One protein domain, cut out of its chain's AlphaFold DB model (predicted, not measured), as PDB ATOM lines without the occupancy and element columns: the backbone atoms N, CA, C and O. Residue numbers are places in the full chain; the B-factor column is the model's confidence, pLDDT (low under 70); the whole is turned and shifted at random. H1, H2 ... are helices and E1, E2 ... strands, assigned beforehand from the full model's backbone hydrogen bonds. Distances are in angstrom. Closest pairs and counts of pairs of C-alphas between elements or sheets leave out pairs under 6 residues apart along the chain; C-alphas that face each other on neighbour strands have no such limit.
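What this domain is: This is residues 14 to 77 of the 80 residues of an uncharacterized protein of Sulfitobacter pseudonitzschiae (UniProt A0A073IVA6). This domain has little regular structure: a small sheet of two strands, E1 and E2, with helix H1 packed on it mainly at E1, and a tail, residues 68 to 77, that sticks out. The printed part has 64 residues, with E1, E2 and H1 in that order and the strands parallel. The class is mixed, helices and strands, with 19 residues in named elements. It is only just loose, close to compact, with a radius of gyration of the C-alphas of 13.2 A and spans of 37 by 25 by 20 A.

How they stand to each other: E1, residues 26 to 30, and E2, residues 45 to 48, are parallel neighbours at 33 degrees; N 28 and O 45 are 2.9 A apart, within hydrogen-bond range. Residues 14 to 15 pair antiparallel with residues 26 to 27 of E1. The closest C-alphas of E1 and H1, residues 49 to 58, are those of Gly 29 and Asn 49, 4.4 A apart. In H1, 5 of 6 O i to N i+4 pairs are within range.

Where its parts are: E1 is 11.9 A long from C-alpha 26 at (9.343, -2.658, 34.658), E2 10.5 A. H1 is 14.6 A long and ends with C-alpha 58 at (7.261, 12.944, 32.083).

The domain as a whole: The C-alphas farthest apart, of Asp 20 and Glu 75, are 38.7 A apart. The printed part has no cut. E1 to E2 is a long link of 14 residues; E2 to H1 is tight. Residues 72 to 77 have pLDDT under 70.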
ATOM      1  N   LEU A  14       9.863   2.460  36.291       93.81
ATOM      2  CA  LEU A  14       8.412   2.560  36.167       93.81
ATOM      3  C   LEU A  14       7.825   1.153  36.241       93.81
ATOM      4  O   LEU A  14       8.232   0.268  35.484       93.81
ATOM      5  N   HIS A  15       6.900   0.944  37.171       93.56
ATOM      6  CA  HIS A  15       6.237  -0.342  37.363       93.56
ATOM      7  C   HIS A  15       5.048  -0.457  36.414       93.56
ATOM      8  O   HIS A  15       4.268   0.487  36.279       93.56
ATOM      9  N   LEU A  16       4.937  -1.603  35.750       94.38
ATOM     10  CA  LEU A  16       3.804  -1.919  34.895       94.38
ATOM     11  C   LEU A  16       2.783  -2.711  35.702       94.38
ATOM     12  O   LEU A  16       3.157  -3.488  36.572       94.38
ATOM     13  N   PHE A  17       1.508  -2.505  35.401       94.25
ATOM     14  CA  PHE A  17       0.402  -3.207  36.036       94.25
ATOM     15  C   PHE A  17      -0.542  -3.713  34.953       94.25
ATOM     16  O   PHE A  17      -0.772  -3.028  33.954       94.25
ATOM     17  N   GLU A  18      -1.094  -4.899  35.166       93.75
ATOM     18  CA  GLU A  18      -2.145  -5.474  34.335       93.75
ATOM     19  C   GLU A  18      -3.356  -5.738  35.227       93.75
ATOM     20  O   GLU A  18      -3.274  -6.537  36.154       93.75
ATOM     21  N   ASN A  19      -4.469  -5.040  34.973       91.69
ATOM     22  CA  ASN A  19      -5.690  -5.136  35.787       91.69
ATOM     23  C   ASN A  19      -5.407  -5.015  37.302       91.69
ATOM     24  O   ASN A  19      -5.846  -5.852  38.088       91.69
ATOM     25  N   ASP A  20      -4.613  -4.008  37.686       90.44
ATOM     26  CA  ASP A  20      -4.167  -3.727  39.064       90.44
ATOM     27  C   ASP A  20      -3.244  -4.782  39.710       90.44
ATOM     28  O   ASP A  20      -2.875  -4.659  40.879       90.44
ATOM     29  N   VAL A  21      -2.795  -5.787  38.955       94.88
ATOM     30  CA  VAL A  21      -1.805  -6.779  39.399       94.88
ATOM     31  C   VAL A  21      -0.412  -6.375  38.911       94.88
ATOM     32  O   VAL A  21      -0.252  -6.022  37.745       94.88
ATOM     33  N   ASP A  22       0.603  -6.430  39.787       93.75
ATOM     34  CA  ASP A  22       2.019  -6.257  39.414       93.75
ATOM     35  C   ASP A  22       2.537  -7.565  38.775       93.75
ATOM     36  O   ASP A  22       2.738  -8.552  39.490       93.75
ATOM     37  N   PRO A  23       2.779  -7.610  37.450       93.06
ATOM     38  CA  PRO A  23       3.296  -8.784  36.760       93.06
ATOM     39  C   PRO A  23       4.826  -8.902  36.880       93.06
ATOM     40  O   PRO A  23       5.443  -9.723  36.208       93.06
ATOM     41  N   LEU A  24       5.458  -8.060  37.706       92.25
ATOM     42  CA  LEU A  24       6.899  -7.920  37.904       92.25
ATOM     43  C   LEU A  24       7.666  -7.354  36.697       92.25
ATOM     44  O   LEU A  24       8.901  -7.384  36.684       92.25
ATOM     45  N   TYR A  25       6.970  -6.756  35.728       92.81
ATOM     46  CA  TYR A  25       7.592  -6.050  34.609       92.81
ATOM     47  C   TYR A  25       7.781  -4.563  34.888       92.81
ATOM     48  O   TYR A  25       6.941  -3.890  35.487       92.81
ATOM     49  N   ARG A  26       8.922  -4.041  34.434       93.75
ATOM     50  CA  ARG A  26       9.343  -2.658  34.658       93.75
ATOM     51  C   ARG A  26       9.976  -2.082  33.403       93.75
ATOM     52  O   ARG A  26      10.662  -2.796  32.667       93.75
ATOM     53  N   ILE A  27       9.803  -0.779  33.215       94.38
ATOM     54  CA  ILE A  27      10.675   0.026  32.356       94.38
ATOM     55  C   ILE A  27      11.718   0.658  33.276       94.38
ATOM     56  O   ILE A  27      11.351   1.415  34.170       94.38
ATOM     57  N   HIS A  28      12.999   0.337  33.108       93.50
ATOM     58  CA  HIS A  28      14.049   0.818  34.011       93.50
ATOM     59  C   HIS A  28      15.360   1.153  33.292       93.50
ATOM     60  O   HIS A  28      15.574   0.774  32.139       93.50
ATOM     61  N   GLY A  29      16.235   1.891  33.979       91.19
ATOM     62  CA  GLY A  29      17.582   2.200  33.496       91.19
ATOM     63  C   GLY A  29      18.508   0.976  33.433       91.19
ATOM     64  O   GLY A  29      18.151  -0.121  33.863       91.19
ATOM     65  N   CYS A  30      19.711   1.156  32.900       87.88
ATOM     66  CA  CYS A  30      20.736   0.123  32.829       87.88
ATOM     67  C   CYS A  30      22.132   0.746  32.936       87.88
ATOM     68  O   CYS A  30      22.511   1.591  32.123       87.88
ATOM     69  N   ALA A  31      22.913   0.270  33.903       81.44
ATOM     70  CA  ALA A  31      24.272   0.707  34.189       81.44
ATOM     71  C   ALA A  31      25.249   0.265  33.094       81.44
ATOM     72  O   ALA A  31      26.287   0.891  32.888       81.44
ATOM     73  N   SER A  32      24.910  -0.803  32.367       84.75
ATOM     74  CA  SER A  32      25.700  -1.328  31.258       84.75
ATOM     75  C   SER A  32      25.011  -1.051  29.926       84.75
ATOM     76  O   SER A  32      24.205  -1.841  29.437       84.75
ATOM     77  N   GLY A  33      25.398   0.044  29.265       82.31
ATOM     78  CA  GLY A  33      24.907   0.363  27.918       82.31
ATOM     79  C   GLY A  33      25.153  -0.752  26.888       82.31
ATOM     80  O   GLY A  33      24.411  -0.874  25.920       82.31
ATOM     81  N   ARG A  34      26.142  -1.627  27.119       85.44
ATOM     82  CA  ARG A  34      26.459  -2.772  26.247       85.44
ATOM     83  C   ARG A  34      25.379  -3.860  26.251       85.44
ATOM     84  O   ARG A  34      25.366  -4.698  25.345       85.44
ATOM     85  N   GLU A  35      24.514  -3.895  27.260       84.00
ATOM     86  CA  GLU A  35      23.409  -4.857  27.356       84.00
ATOM     87  C   GLU A  35      22.137  -4.377  26.649       84.00
ATOM     88  O   GLU A  35      21.236  -5.177  26.399       84.00
ATOM     89  N   LEU A  36      22.063  -3.091  26.296       87.81
ATOM     90  CA  LEU A  36      20.911  -2.514  25.613       87.81
ATOM     91  C   LEU A  36      20.838  -2.969  24.150       87.81
ATOM     92  O   LEU A  36      21.848  -3.266  23.512       87.81
ATOM     93  N   GLY A  37      19.610  -3.048  23.629       86.00
ATOM     94  CA  GLY A  37      19.334  -3.515  22.264       86.00
ATOM     95  C   GLY A  37      19.437  -5.033  22.070       86.00
ATOM     96  O   GLY A  37      19.367  -5.508  20.938       86.00
ATOM     97  N   LYS A  38      19.597  -5.810  23.149       84.31
ATOM     98  CA  LYS A  38      19.741  -7.273  23.114       84.31
ATOM     99  C   LYS A  38      18.606  -7.963  23.863       84.31
ATOM    100  O   LYS A  38      18.076  -7.430  24.834       84.31
ATOM    101  N   ALA A  39      18.301  -9.198  23.467       83.88
ATOM    102  CA  ALA A  39      17.397 -10.089  24.195       83.88
ATOM    103  C   ALA A  39      18.096 -10.694  25.432       83.88
ATOM    104  O   ALA A  39      18.339 -11.894  25.500       83.88
ATOM    105  N   ALA A  40      18.494  -9.835  26.372       80.56
ATOM    106  CA  ALA A  40      19.294 -10.190  27.549       80.56
ATOM    107  C   ALA A  40      18.592  -9.874  28.885       80.56
ATOM    108  O   ALA A  40      19.195 -10.000  29.949       80.56
ATOM    109  N   SER A  41      17.328  -9.443  28.848       79.00
ATOM    110  CA  SER A  41      16.517  -9.226  30.047       79.00
ATOM    111  C   SER A  41      15.575 -10.404  30.296       79.00
ATOM    112  O   SER A  41      15.146 -11.084  29.366       79.00
ATOM    113  N   SER A  42      15.174 -10.606  31.553       83.31
ATOM    114  CA  SER A  42      14.086 -11.524  31.937       83.31
ATOM    115  C   SER A  42      12.695 -10.931  31.645       83.31
ATOM    116  O   SER A  42      11.757 -11.139  32.405       83.31
ATOM    117  N   GLY A  43      12.581 -10.124  30.582       85.81
ATOM    118  CA  GLY A  43      11.344  -9.490  30.116       85.81
ATOM    119  C   GLY A  43      11.114  -8.037  30.557       85.81
ATOM    120  O   GLY A  43      10.253  -7.370  29.997       85.81
ATOM    121  N   CYS A  44      11.908  -7.483  31.482       91.81
ATOM    122  CA  CYS A  44      11.893  -6.033  31.729       91.81
ATOM    123  C   CYS A  44      12.444  -5.243  30.529       91.81
ATOM    124  O   CYS A  44      13.330  -5.713  29.805       91.81
ATOM    125  N   ILE A  45      11.956  -4.015  30.358       92.44
ATOM    126  CA  ILE A  45      12.368  -3.104  29.289       92.44
ATOM    127  C   ILE A  45      13.463  -2.194  29.842       92.44
ATOM    128  O   ILE A  45      13.220  -1.366  30.720       92.44
ATOM    129  N   ARG A  46      14.682  -2.354  29.328       92.25
ATOM    130  CA  ARG A  46      15.846  -1.572  29.758       92.25
ATOM    131  C   ARG A  46      16.079  -0.381  28.840       92.25
ATOM    132  O   ARG A  46      15.950  -0.501  27.622       92.25
ATOM    133  N   ARG A  47      16.471   0.749  29.419       91.56
ATOM    134  CA  ARG A  47      16.874   1.967  28.703       91.56
ATOM    135  C   ARG A  47      18.209   2.480  29.227       91.56
ATOM    136  O   ARG A  47      18.659   2.061  30.292       91.56
ATOM    137  N   PHE A  48      18.831   3.411  28.504       92.06
ATOM    138  CA  PHE A  48      19.920   4.191  29.085       92.06
ATOM    139  C   PHE A  48      19.418   4.934  30.326       92.06
ATOM    140  O   PHE A  48      18.257   5.336  30.396       92.06
ATOM    141  N   ASN A  49      20.304   5.147  31.298       90.81
ATOM    142  CA  ASN A  49      19.947   5.827  32.543       90.81
ATOM    143  C   ASN A  49      19.359   7.224  32.312       90.81
ATOM    144  O   ASN A  49      18.360   7.568  32.938       90.81
ATOM    145  N   GLN A  50      19.912   7.988  31.366       92.25
ATOM    146  CA  GLN A  50      19.391   9.310  31.016       92.25
ATOM    147  C   GLN A  50      17.968   9.244  30.442       92.25
ATOM    148  O   GLN A  50      17.113  10.032  30.839       92.25
ATOM    149  N   ASP A  51      17.696   8.275  29.568       93.75
ATOM    150  CA  ASP A  51      16.370   8.072  28.977       93.75
ATOM    151  C   ASP A  51      15.342   7.607  30.012       93.75
ATOM    152  O   ASP A  51      14.161   7.938  29.917       93.75
ATOM    153  N   ALA A  52      15.769   6.796  30.983       92.69
ATOM    154  CA  ALA A  52      14.912   6.344  32.070       92.69
ATOM    155  C   ALA A  52      14.521   7.509  32.992       92.69
ATOM    156  O   ALA A  52      13.366   7.584  33.403       92.69
ATOM    157  N   ILE A  53      15.455   8.424  33.275       93.12
ATOM    158  CA  ILE A  53      15.184   9.664  34.018       93.12
ATOM    159  C   ILE A  53      14.205  10.546  33.238       93.12
ATOM    160  O   ILE A  53      13.143  10.879  33.753       93.12
ATOM    161  N   ASP A  54      14.512  10.847  31.974       95.56
ATOM    162  CA  ASP A  54      13.676  11.702  31.123       95.56
ATOM    163  C   ASP A  54      12.261  11.135  30.915       95.56
ATOM    164  O   ASP A  54      11.272  11.869  30.869       95.56
ATOM    165  N   LEU A  55      12.128   9.811  30.792       95.31
ATOM    166  CA  LEU A  55      10.817   9.172  30.734       95.31
ATOM    167  C   LEU A  55      10.085   9.270  32.075       95.31
ATOM    168  O   LEU A  55       8.901   9.590  32.082       95.31
ATOM    169  N   HIS A  56      10.765   8.986  33.186       93.88
ATOM    170  CA  HIS A  56      10.171   9.036  34.519       93.88
ATOM    171  C   HIS A  56       9.614  10.424  34.843       93.88
ATOM    172  O   HIS A  56       8.487  10.527  35.316       93.88
ATOM    173  N   ASP A  57      10.359  11.483  34.531       94.50
ATOM    174  CA  ASP A  57       9.966  12.860  34.852       94.50
ATOM    175  C   ASP A  57       8.745  13.340  34.047       94.50
ATOM    176  O   ASP A  57       8.061  14.281  34.447       94.50
ATOM    177  N   ARG A  58       8.434  12.671  32.929       96.06
ATOM    178  CA  ARG A  58       7.261  12.944  32.083       96.06
ATOM    179  C   ARG A  58       6.122  11.945  32.275       96.06
ATOM    180  O   ARG A  58       5.036  12.156  31.738       96.06
ATOM    181  N   ALA A  59       6.363  10.837  32.971       94.19
ATOM    182  CA  ALA A  59       5.385   9.772  33.120       94.19
ATOM    183  C   ALA A  59       4.256  10.200  34.065       94.19
ATOM    184  O   ALA A  59       4.491  10.683  35.170       94.19
ATOM    185  N   ILE A  60       3.016   9.963  33.643       94.50
ATOM    186  CA  ILE A  60       1.828  10.155  34.478       94.50
ATOM    187  C   ILE A  60       1.403   8.785  35.007       94.50
ATOM    188  O   ILE A  60       1.428   7.790  34.276       94.50
ATOM    189  N   HIS A  61       1.015   8.710  36.279       91.19
ATOM    190  CA  HIS A  61       0.493   7.466  36.843       91.19
ATOM    191  C   HIS A  61      -0.713   6.960  36.033       91.19
ATOM    192  O   HIS A  61      -1.489   7.756  35.509       91.19
ATOM    193  N   SER A  62      -0.841   5.638  35.896       90.25
ATOM    194  CA  SER A  62      -1.889   4.988  35.088       90.25
ATOM    195  C   SER A  62      -1.823   5.258  33.574       90.25
ATOM    196  O   SER A  62      -2.752   4.905  32.849       90.25
ATOM    197  N   THR A  63      -0.722   5.831  33.064       94.81
ATOM    198  CA  THR A  63      -0.473   5.908  31.613       94.81
ATOM    199  C   THR A  63      -0.442   4.504  31.008       94.81
ATOM    200  O   THR A  63       0.294   3.635  31.477       94.81
ATOM    201  N   SER A  64      -1.213   4.285  29.941       94.56
ATOM    202  CA  SER A  64      -1.242   2.999  29.243       94.56
ATOM    203  C   SER A  64       0.078   2.704  28.531       94.56
ATOM    204  O   SER A  64       0.639   3.561  27.847       94.56
ATOM    205  N   VAL A  65       0.539   1.457  28.633       94.69
ATOM    206  CA  VAL A  65       1.707   0.940  27.911       94.69
ATOM    207  C   VAL A  65       1.258  -0.222  27.036       94.69
ATOM    208  O   VAL A  65       0.681  -1.185  27.529       94.69
ATOM    209  N   ILE A  66       1.530  -0.136  25.733       94.31
ATOM    210  CA  ILE A  66       1.219  -1.190  24.762       94.31
ATOM    211  C   ILE A  66       2.541  -1.764  24.255       94.31
ATOM    212  O   ILE A  66       3.318  -1.058  23.611       94.31
ATOM    213  N   VAL A  67       2.806  -3.038  24.549       91.00
ATOM    214  CA  VAL A  67       4.008  -3.740  24.080       91.00
ATOM    215  C   VAL A  67       3.667  -4.508  22.808       91.00
ATOM    216  O   VAL A  67       2.849  -5.424  22.821       91.00
ATOM    217  N   LEU A  68       4.291  -4.124  21.696       90.06
ATOM    218  CA  LEU A  68       4.133  -4.805  20.414       90.06
ATOM    219  C   LEU A  68       5.146  -5.946  20.280       90.06
ATOM    220  O   LEU A  68       6.227  -5.914  20.871       90.06
ATOM    221  N   HIS A  69       4.813  -6.939  19.456       83.38
ATOM    222  CA  HIS A  69       5.761  -7.983  19.081       83.38
ATOM    223  C   HIS A  69       6.997  -7.363  18.423       83.38
ATOM    224  O   HIS A  69       6.890  -6.396  17.665       83.38
ATOM    225  N   SER A  70       8.172  -7.935  18.704       75.25
ATOM    226  CA  SER A  70       9.423  -7.490  18.096       75.25
ATOM    227  C   SER A  70       9.371  -7.708  16.585       75.25
ATOM    228  O   SER A  70       9.568  -8.810  16.079       75.25
ATOM    229  N   MET A  71       9.091  -6.631  15.864       70.62
ATOM    230  CA  MET A  71       9.181  -6.564  14.417       70.62
ATOM    231  C   MET A  71      10.636  -6.251  14.095       70.62
ATOM    232  O   MET A  71      10.963  -5.097  13.843       70.62
ATOM    233  N   LYS A  72      11.548  -7.230  14.169       66.31
ATOM    234  CA  LYS A  72      12.887  -7.021  13.604       66.31
ATOM    235  C   LYS A  72      12.682  -6.915  12.090       66.31
ATOM    236  O   LYS A  72      12.327  -7.932  11.489       66.31
ATOM    237  N   PRO A  73      12.830  -5.736  11.456       64.81
ATOM    238  CA  PRO A  73      12.659  -5.654  10.015       64.81
ATOM    239  C   PRO A  73      13.738  -6.539   9.402       64.81
ATOM    240  O   PRO A  73      14.907  -6.425   9.786       64.81
ATOM    241  N   ALA A  74      13.364  -7.436   8.489       65.00
ATOM    242  CA  ALA A  74      14.322  -8.334   7.838       65.00
ATOM    243  C   ALA A  74      15.496  -7.547   7.219       65.00
ATOM    244  O   ALA A  74      16.641  -7.989   7.250       65.00
ATOM    245  N   GLU A  75      15.210  -6.328   6.762       64.94
ATOM    246  CA  GLU A  75      16.136  -5.357   6.174       64.94
ATOM    247  C   GLU A  75      17.220  -4.847   7.142       64.94
ATOM    248  O   GLU A  75      18.304  -4.469   6.705       64.94
ATOM    249  N   LEU A  76      16.974  -4.865   8.458       62.81
ATOM    250  CA  LEU A  76      17.935  -4.418   9.478       62.81
ATOM    251  C   LEU A  76      18.725  -5.578  10.105       62.81
ATOM    252  O   LEU A  76      19.525  -5.361  11.014       62.81
ATOM    253  N   ALA A  77      18.514  -6.818   9.650       62.16
ATOM    254  CA  ALA A  77      19.145  -7.995  10.241       62.16
ATOM    255  C   ALA A  77      20.675  -8.035  10.067       62.16
ATOM    256  O   ALA A  77      21.331  -8.672  10.883       62.16
TER     257      ALA A  77